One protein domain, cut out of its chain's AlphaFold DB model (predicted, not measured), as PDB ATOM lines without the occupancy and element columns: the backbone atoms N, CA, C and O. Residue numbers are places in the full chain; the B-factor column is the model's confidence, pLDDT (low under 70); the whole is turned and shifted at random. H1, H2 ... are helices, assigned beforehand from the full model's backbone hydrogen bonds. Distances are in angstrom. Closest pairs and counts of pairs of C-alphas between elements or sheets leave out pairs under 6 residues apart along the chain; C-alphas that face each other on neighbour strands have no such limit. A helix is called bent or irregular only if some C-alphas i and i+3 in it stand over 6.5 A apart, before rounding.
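AT A GLANCE: This is residues 4 to 62 of the 63 residues of an uncharacterized protein of Clostridiales bacterium (UniProt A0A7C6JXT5). A long helix, H1, folds back at a kink into a V of two arms, and two short helices, H2 and H3, follow it round an open U with an empty middle. The printed part has 59 residues with three named helices, H1, H2, H3 in chain order, and no named strand; it is all helix. It is loose, with a radius of gyration of the C-alphas of 14.1 A and spans of 36 by 25 by 21 A.

HOW THE PARTS SIT: H1, residues 4 to 32, was assigned as one helix by its hydrogen bonds but is bent: C-alphas 17 and 20 are 9.2 A apart. Its arms H1a, residues 4 to 17, and H1b, residues 20 to 32, touch at a steep tilt of 56 degrees, opposite ways, with residues 11 to 15 and 22 to 23 alone; the closest C-alphas, of Ile 15 and Ala 23, are 5.4 A apart. H2, residues 37 to 44, is apart from both arms. H3, residues 51 to 59, is apart from both arms and only just apart from H2, closest C-alphas 8.4 A. In H1a, H1b, H2 and H3 every O i to N i+4 pair is within hydrogen-bond range.

IN THESE COORDINATES: H1a begins at C-alpha 4 (-16.833, 56.685, 21.746) and measures 20.2 A, H1b 18.6 A. H3 ends at C-alpha 59 (-4.300, 45.338, 14.788).

THE WHOLE: The C-alphas farthest apart, of Val 21 and Gly 60, are 35.9 A apart. The printed part has no cut and no long link. pLDDT is under 70 at residues 46 to 55, 58 and 60 to 62.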
ATOM      1  N   THR A   4     -15.823  55.998  20.931       94.56
ATOM      2  CA  THR A   4     -16.833  56.685  21.746       94.56
ATOM      3  C   THR A   4     -18.070  55.816  21.943       94.56
ATOM      4  O   THR A   4     -18.503  55.623  23.075       94.56
ATOM      5  N   LEU A   5     -18.594  55.212  20.870       95.56
ATOM      6  CA  LEU A   5     -19.768  54.341  20.953       95.56
ATOM      7  C   LEU A   5     -19.481  53.061  21.751       95.56
ATOM      8  O   LEU A   5     -20.358  52.577  22.467       95.56
ATOM      9  N   ILE A   6     -18.267  52.507  21.651       94.31
ATOM     10  CA  ILE A   6     -17.836  51.351  22.458       94.31
ATOM     11  C   ILE A   6     -17.848  51.715  23.945       94.31
ATOM     12  O   ILE A   6     -18.423  50.980  24.749       94.31
ATOM     13  N   LYS A   7     -17.273  52.867  24.303       93.06
ATOM     14  CA  LYS A   7     -17.207  53.342  25.691       93.06
ATOM     15  C   LYS A   7     -18.588  53.653  26.261       93.06
ATOM     16  O   LYS A   7     -18.898  53.190  27.354       93.06
ATOM     17  N   GLU A   8     -19.435  54.364  25.521       96.31
ATOM     18  CA  GLU A   8     -20.804  54.679  25.954       96.31
ATOM     19  C   GLU A   8     -21.622  53.411  26.214       96.31
ATOM     20  O   GLU A   8     -22.258  53.277  27.262       96.31
ATOM     21  N   LYS A   9     -21.561  52.441  25.293       96.94
ATOM     22  CA  LYS A   9     -22.250  51.159  25.461       96.94
ATOM     23  C   LYS A   9     -21.709  50.381  26.662       96.94
ATOM     24  O   LYS A   9     -22.502  49.836  27.427       96.94
ATOM     25  N   GLY A  10     -20.388  50.341  26.840       95.81
ATOM     26  CA  GLY A  10     -19.745  49.668  27.970       95.81
ATOM     27  C   GLY A  10     -20.151  50.265  29.318       95.81
ATOM     28  O   GLY A  10     -20.554  49.530  30.215       95.81
ATOM     29  N   MET A  11     -20.138  51.595  29.437       96.50
ATOM     30  CA  MET A  11     -20.551  52.291  30.660       96.50
ATOM     31  C   MET A  11     -22.018  52.049  30.999       96.50
ATOM     32  O   MET A  11     -22.349  51.820  32.161       96.50
ATOM     33  N   LYS A  12     -22.898  52.044  29.992       97.56
ATOM     34  CA  LYS A  12     -24.316  51.737  30.198       97.56
ATOM     35  C   LYS A  12     -24.508  50.334  30.779       97.56
ATOM     36  O   LYS A  12     -25.194  50.195  31.786       97.56
ATOM     37  N   ILE A  13     -23.861  49.324  30.196       97.81
ATOM     38  CA  ILE A  13     -23.931  47.937  30.683       97.81
ATOM     39  C   ILE A  13     -23.388  47.836  32.113       97.81
ATOM     40  O   ILE A  13     -24.002  47.193  32.960       97.81
ATOM     41  N   LEU A  14     -22.264  48.497  32.401       97.25
ATOM     42  CA  LEU A  14     -21.646  48.485  33.726       97.25
ATOM     43  C   LEU A  14     -22.603  49.032  34.798       97.25
ATOM     44  O   LEU A  14     -22.803  48.391  35.828       97.25
ATOM     45  N   ILE A  15     -23.231  50.182  34.537       97.81
ATOM     46  CA  ILE A  15     -24.198  50.808  35.450       97.81
ATOM     47  C   ILE A  15     -25.449  49.938  35.607       97.81
ATOM     48  O   ILE A  15     -25.942  49.786  36.721       97.81
ATOM     49  N   GLU A  16     -25.957  49.354  34.521       98.12
ATOM     50  CA  GLU A  16     -27.134  48.478  34.562       98.12
ATOM     51  C   GLU A  16     -26.903  47.221  35.413       98.12
ATOM     52  O   GLU A  16     -27.836  46.758  36.064       98.12
ATOM     53  N   GLN A  17     -25.683  46.675  35.427       98.12
ATOM     54  CA  GLN A  17     -25.361  45.451  36.170       98.12
ATOM     55  C   GLN A  17     -24.891  45.705  37.606       98.12
ATOM     56  O   GLN A  17     -25.211  44.923  38.498       98.12
ATOM     57  N   LEU A  18     -24.124  46.772  37.842       97.62
ATOM     58  CA  LEU A  18     -23.484  47.034  39.138       97.62
ATOM     59  C   LEU A  18     -24.164  48.154  39.940       97.62
ATOM     60  O   LEU A  18     -23.949  48.273  41.144       97.62
ATOM     61  N   GLY A  19     -24.983  48.985  39.294       97.56
ATOM     62  CA  GLY A  19     -25.473  50.239  39.858       97.56
ATOM     63  C   GLY A  19     -24.411  51.345  39.838       97.56
ATOM     64  O   GLY A  19     -23.221  51.104  39.642       97.56
ATOM     65  N   TYR A  20     -24.842  52.592  40.047       95.62
ATOM     66  CA  TYR A  20     -23.978  53.771  39.901       95.62
ATOM     67  C   TYR A  20     -22.743  53.753  40.809       95.62
ATOM     68  O   TYR A  20     -21.642  54.033  40.348       95.62
ATOM     69  N   VAL A  21     -22.910  53.415  42.091       96.94
ATOM     70  CA  VAL A  21     -21.813  53.482  43.072       96.94
ATOM     71  C   VAL A  21     -20.714  52.473  42.742       96.94
ATOM     72  O   VAL A  21     -19.535  52.826  42.724       96.94
ATOM     73  N   GLU A  22     -21.091  51.235  42.427       98.12
ATOM     74  CA  GLU A  22     -20.103  50.189  42.159       98.12
ATOM     75  C   GLU A  22     -19.512  50.278  40.754       98.12
ATOM     76  O   GLU A  22     -18.348  49.926  40.567       98.12
ATOM     77  N   ALA A  23     -20.248  50.830  39.786       97.12
ATOM     78  CA  ALA A  23     -19.697  51.178  38.480       97.12
ATOM     79  C   ALA A  23     -18.571  52.224  38.600       97.12
ATOM     80  O   ALA A  23     -17.486  52.021  38.056       97.12
ATOM     81  N   GLU A  24     -18.775  53.302  39.362       96.31
ATOM     82  CA  GLU A  24     -17.735  54.314  39.606       96.31
ATOM     83  C   GLU A  24     -16.524  53.722  40.341       96.31
ATOM     84  O   GLU A  24     -15.369  53.961  39.974       96.31
ATOM     85  N   ARG A  25     -16.767  52.878  41.353       96.62
ATOM     86  CA  ARG A  25     -15.695  52.186  42.076       96.62
ATOM     87  C   ARG A  25     -14.915  51.228  41.175       96.62
ATOM     88  O   ARG A  25     -13.693  51.167  41.298       96.62
ATOM     89  N   PHE A  26     -15.577  50.520  40.259       95.62
ATOM     90  CA  PHE A  26     -14.919  49.681  39.257       95.62
ATOM     91  C   PHE A  26     -13.971  50.510  38.381       95.62
ATOM     92  O   PHE A  26     -12.793  50.173  38.278       95.62
ATOM     93  N   ILE A  27     -14.432  51.638  37.829       94.44
ATOM     94  CA  ILE A  27     -13.584  52.534  37.022       94.44
ATOM     95  C   ILE A  27     -12.402  53.069  37.839       94.44
ATOM     96  O   ILE A  27     -11.274  53.112  37.344       94.44
ATOM     97  N   MET A  28     -12.625  53.427  39.106       95.38
ATOM     98  CA  MET A  28     -11.551  53.846  40.007       95.38
ATOM     99  C   MET A  28     -10.491  52.748  40.180       95.38
ATOM    100  O   MET A  28      -9.300  53.051  40.122       95.38
ATOM    101  N   LEU A  29     -10.896  51.494  40.396       95.19
ATOM    102  CA  LEU A  29      -9.973  50.366  40.569       95.19
ATOM    103  C   LEU A  29      -9.177  50.092  39.290       95.19
ATOM    104  O   LEU A  29      -7.954  50.013  39.355       95.19
ATOM    105  N   MET A  30      -9.848  50.071  38.136       91.75
ATOM    106  CA  MET A  30      -9.210  49.871  36.828       91.75
ATOM    107  C   MET A  30      -8.168  50.949  36.492       91.75
ATOM    108  O   MET A  30      -7.198  50.671  35.795       91.75
ATOM    109  N   ASN A  31      -8.359  52.180  36.977       89.25
ATOM    110  CA  ASN A  31      -7.408  53.279  36.777       89.25
ATOM    111  C   ASN A  31      -6.254  53.283  37.790       89.25
ATOM    112  O   ASN A  31      -5.203  53.860  37.512       89.25
ATOM    113  N   ARG A  32      -6.454  52.718  38.987       93.06
ATOM    114  CA  ARG A  32      -5.448  52.710  40.060       93.06
ATOM    115  C   ARG A  32      -4.454  51.572  39.919       93.06
ATOM    116  O   ARG A  32      -3.274  51.775  40.187       93.06
ATOM    117  N   GLU A  33      -4.934  50.400  39.529       85.12
ATOM    118  CA  GLU A  33      -4.131  49.187  39.440       85.12
ATOM    119  C   GLU A  33      -4.299  48.569  38.049       85.12
ATOM    120  O   GLU A  33      -5.430  48.443  37.570       85.12
ATOM    121  N   PRO A  34      -3.202  48.186  37.371       83.88
ATOM    122  CA  PRO A  34      -3.306  47.476  36.110       83.88
ATOM    123  C   PRO A  34      -3.989  46.129  36.353       83.88
ATOM    124  O   PRO A  34      -3.455  45.258  37.038       83.88
ATOM    125  N   PHE A  35      -5.178  45.964  35.785       88.00
ATOM    126  CA  PHE A  35      -5.865  44.682  35.760       88.00
ATOM    127  C   PHE A  35      -5.127  43.729  34.816       88.00
ATOM    128  O   PHE A  35      -4.918  44.063  33.645       88.00
ATOM    129  N   ASP A  36      -4.746  42.547  35.307       89.88
ATOM    130  CA  ASP A  36      -4.128  41.514  34.475       89.88
ATOM    131  C   ASP A  36      -5.173  40.873  33.555       89.88
ATOM    132  O   ASP A  36      -5.741  39.812  33.819       89.88
ATOM    133  N   TYR A  37      -5.433  41.560  32.446       86.06
ATOM    134  CA  TYR A  37      -6.353  41.088  31.424       86.06
ATOM    135  C   TYR A  37      -5.880  39.780  30.780       86.06
ATOM    136  O   TYR A  37      -6.721  38.988  30.360       86.06
ATOM    137  N   THR A  38      -4.567  39.537  30.705       86.19
ATOM    138  CA  THR A  38      -4.021  38.311  30.107       86.19
ATOM    139  C   THR A  38      -4.351  37.109  30.979       86.19
ATOM    140  O   THR A  38      -4.981  36.177  30.483       86.19
ATOM    141  N   GLY A  39      -4.023  37.172  32.273       89.44
ATOM    142  CA  GLY A  39      -4.337  36.107  33.226       89.44
ATOM    143  C   GLY A  39      -5.841  35.865  33.343       89.44
ATOM    144  O   GLY A  39      -6.308  34.741  33.161       89.44
ATOM    145  N   TRP A  40      -6.634  36.930  33.524       89.62
ATOM    146  CA  TRP A  40      -8.093  36.798  33.592       89.62
ATOM    147  C   TRP A  40      -8.676  36.147  32.332       89.62
ATOM    148  O   TRP A  40      -9.556  35.293  32.428       89.62
ATOM    149  N   ARG A  41      -8.194  36.522  31.140       83.50
ATOM    150  CA  ARG A  41      -8.674  35.957  29.877       83.50
ATOM    151  C   ARG A  41      -8.378  34.465  29.762       83.50
ATOM    152  O   ARG A  41      -9.266  33.734  29.336       83.50
ATOM    153  N   GLU A  42      -7.155  34.043  30.070       83.94
ATOM    154  CA  GLU A  42      -6.742  32.635  29.979       83.94
ATOM    155  C   GLU A  42      -7.613  31.733  30.862       83.94
ATOM    156  O   GLU A  42      -7.937  30.613  30.474       83.94
ATOM    157  N   GLU A  43      -8.042  32.243  32.014       86.00
ATOM    158  CA  GLU A  43      -8.869  31.506  32.971       86.00
ATOM    159  C   GLU A  43     -10.374  31.539  32.655       86.00
ATOM    160  O   GLU A  43     -11.088  30.602  33.011       86.00
ATOM    161  N   ASN A  44     -10.882  32.611  32.030       82.75
ATOM    162  CA  ASN A  44     -12.327  32.895  31.975       82.75
ATOM    163  C   ASN A  44     -12.940  32.900  30.566       82.75
ATOM    164  O   ASN A  44     -14.166  32.952  30.444       82.75
ATOM    165  N   LEU A  45     -12.140  32.867  29.498       81.25
ATOM    166  CA  LEU A  45     -12.646  32.786  28.126       81.25
ATOM    167  C   LEU A  45     -12.322  31.412  27.527       81.25
ATOM    168  O   LEU A  45     -11.164  31.115  27.247       81.25
ATOM    169  N   GLU A  46     -13.352  30.597  27.273       65.31
ATOM    170  CA  GLU A  46     -13.224  29.413  26.412       65.31
ATOM    171  C   GLU A  46     -12.800  29.887  25.012       65.31
ATOM    172  O   GLU A  46     -13.501  30.683  24.388       65.31
ATOM    173  N   GLU A  47     -11.611  29.485  24.548       59.62
ATOM    174  CA  GLU A  47     -10.989  30.030  23.336       59.62
ATOM    175  C   GLU A  47     -11.910  29.991  22.100       59.62
ATOM    176  O   GLU A  47     -12.356  28.922  21.678       59.62
ATOM    177  N   PRO A  48     -11.980  31.099  21.348       54.06
ATOM    178  CA  PRO A  48     -11.872  31.037  19.909       54.06
ATOM    179  C   PRO A  48     -10.528  31.657  19.551       54.06
ATOM    180  O   PRO A  48     -10.379  32.877  19.526       54.06
ATOM    181  N   SER A  49      -9.553  30.795  19.269       54.59
ATOM    182  CA  SER A  49      -8.214  31.120  18.776       54.59
ATOM    183  C   SER A  49      -7.313  31.944  19.711       54.59
ATOM    184  O   SER A  49      -7.692  32.958  20.293       54.59
ATOM    185  N   SER A  50      -6.071  31.478  19.832       65.56
ATOM    186  CA  SER A  50      -4.987  32.011  20.665       65.56
ATOM    187  C   SER A  50      -4.948  33.540  20.844       65.56
ATOM    188  O   SER A  50      -5.348  34.320  19.978       65.56
ATOM    189  N   VAL A  51      -4.335  34.012  21.936       62.34
ATOM    190  CA  VAL A  51      -4.101  35.448  22.213       62.34
ATOM    191  C   VAL A  51      -3.530  36.212  21.015       62.34
ATOM    192  O   VAL A  51      -3.912  37.353  20.748       62.34
ATOM    193  N   ARG A  52      -2.689  35.536  20.236       62.47
ATOM    194  CA  ARG A  52      -2.070  36.031  19.009       62.47
ATOM    195  C   ARG A  52      -3.067  36.336  17.890       62.47
ATOM    196  O   ARG A  52      -2.816  37.220  17.076       62.47
ATOM    197  N   GLU A  53      -4.164  35.599  17.808       65.12
ATOM    198  CA  GLU A  53      -5.198  35.782  16.792       65.12
ATOM    199  C   GLU A  53      -6.115  36.956  17.134       65.12
ATOM    200  O   GLU A  53      -6.319  37.814  16.279       65.12
ATOM    201  N   LEU A  54      -6.516  37.107  18.403       66.50
ATOM    202  CA  LEU A  54      -7.211  38.324  18.849       66.50
ATOM    203  C   LEU A  54      -6.336  39.576  18.720       66.50
ATOM    204  O   LEU A  54      -6.817  40.610  18.268       66.50
ATOM    205  N   SER A  55      -5.045  39.487  19.059       64.56
ATOM    206  CA  SER A  55      -4.098  40.592  18.853       64.56
ATOM    207  C   SER A  55      -3.999  40.977  17.373       64.56
ATOM    208  O   SER A  55      -3.995  42.160  17.040       64.56
ATOM    209  N   ARG A  56      -4.002  39.992  16.468       71.44
ATOM    210  CA  ARG A  56      -4.017  40.217  15.015       71.44
ATOM    211  C   ARG A  56      -5.310  40.869  14.535       71.44
ATOM    212  O   ARG A  56      -5.240  41.783  13.724       71.44
ATOM    213  N   MET A  57      -6.463  40.431  15.042       72.00
ATOM    214  CA  MET A  57      -7.750  41.060  14.737       72.00
ATOM    215  C   MET A  57      -7.771  42.513  15.212       72.00
ATOM    216  O   MET A  57      -8.128  43.388  14.435       72.00
ATOM    217  N   ALA A  58      -7.314  42.787  16.438       64.94
ATOM    218  CA  ALA A  58      -7.239  44.139  16.988       64.94
ATOM    219  C   ALA A  58      -6.332  45.067  16.159       64.94
ATOM    220  O   ALA A  58      -6.718  46.197  15.887       64.94
ATOM    221  N   MET A  59      -5.175  44.578  15.695       73.69
ATOM    222  CA  MET A  59      -4.300  45.338  14.788       73.69
ATOM    223  C   MET A  59      -4.957  45.632  13.430       73.69
ATOM    224  O   MET A  59      -4.679  46.669  12.846       73.69
ATOM    225  N   GLY A  60      -5.847  44.759  12.944       67.31
ATOM    226  CA  GLY A  60      -6.606  44.971  11.705       67.31
ATOM    227  C   GLY A  60      -7.782  45.950  11.820       67.31
ATOM    228  O   GLY A  60      -8.398  46.260  10.807       67.31
ATOM    229  N   TYR A  61      -8.111  46.424  13.026       60.66
ATOM    230  CA  TYR A  61      -9.095  47.494  13.250       60.66
ATOM    231  C   TYR A  61      -8.447  48.881  13.409       60.66
ATOM    232  O   TYR A  61      -9.165  49.863  13.590       60.66
ATOM    233  N   CYS A  62      -7.114  48.973  13.344       50.06
ATOM    234  CA  CYS A  62      -6.376  50.233  13.259       50.06
ATOM    235  C   CYS A  62      -6.086  50.586  11.789       50.06
ATOM    236  O   CYS A  62      -4.924  50.638  11.404       50.06
TER     237      CYS A  62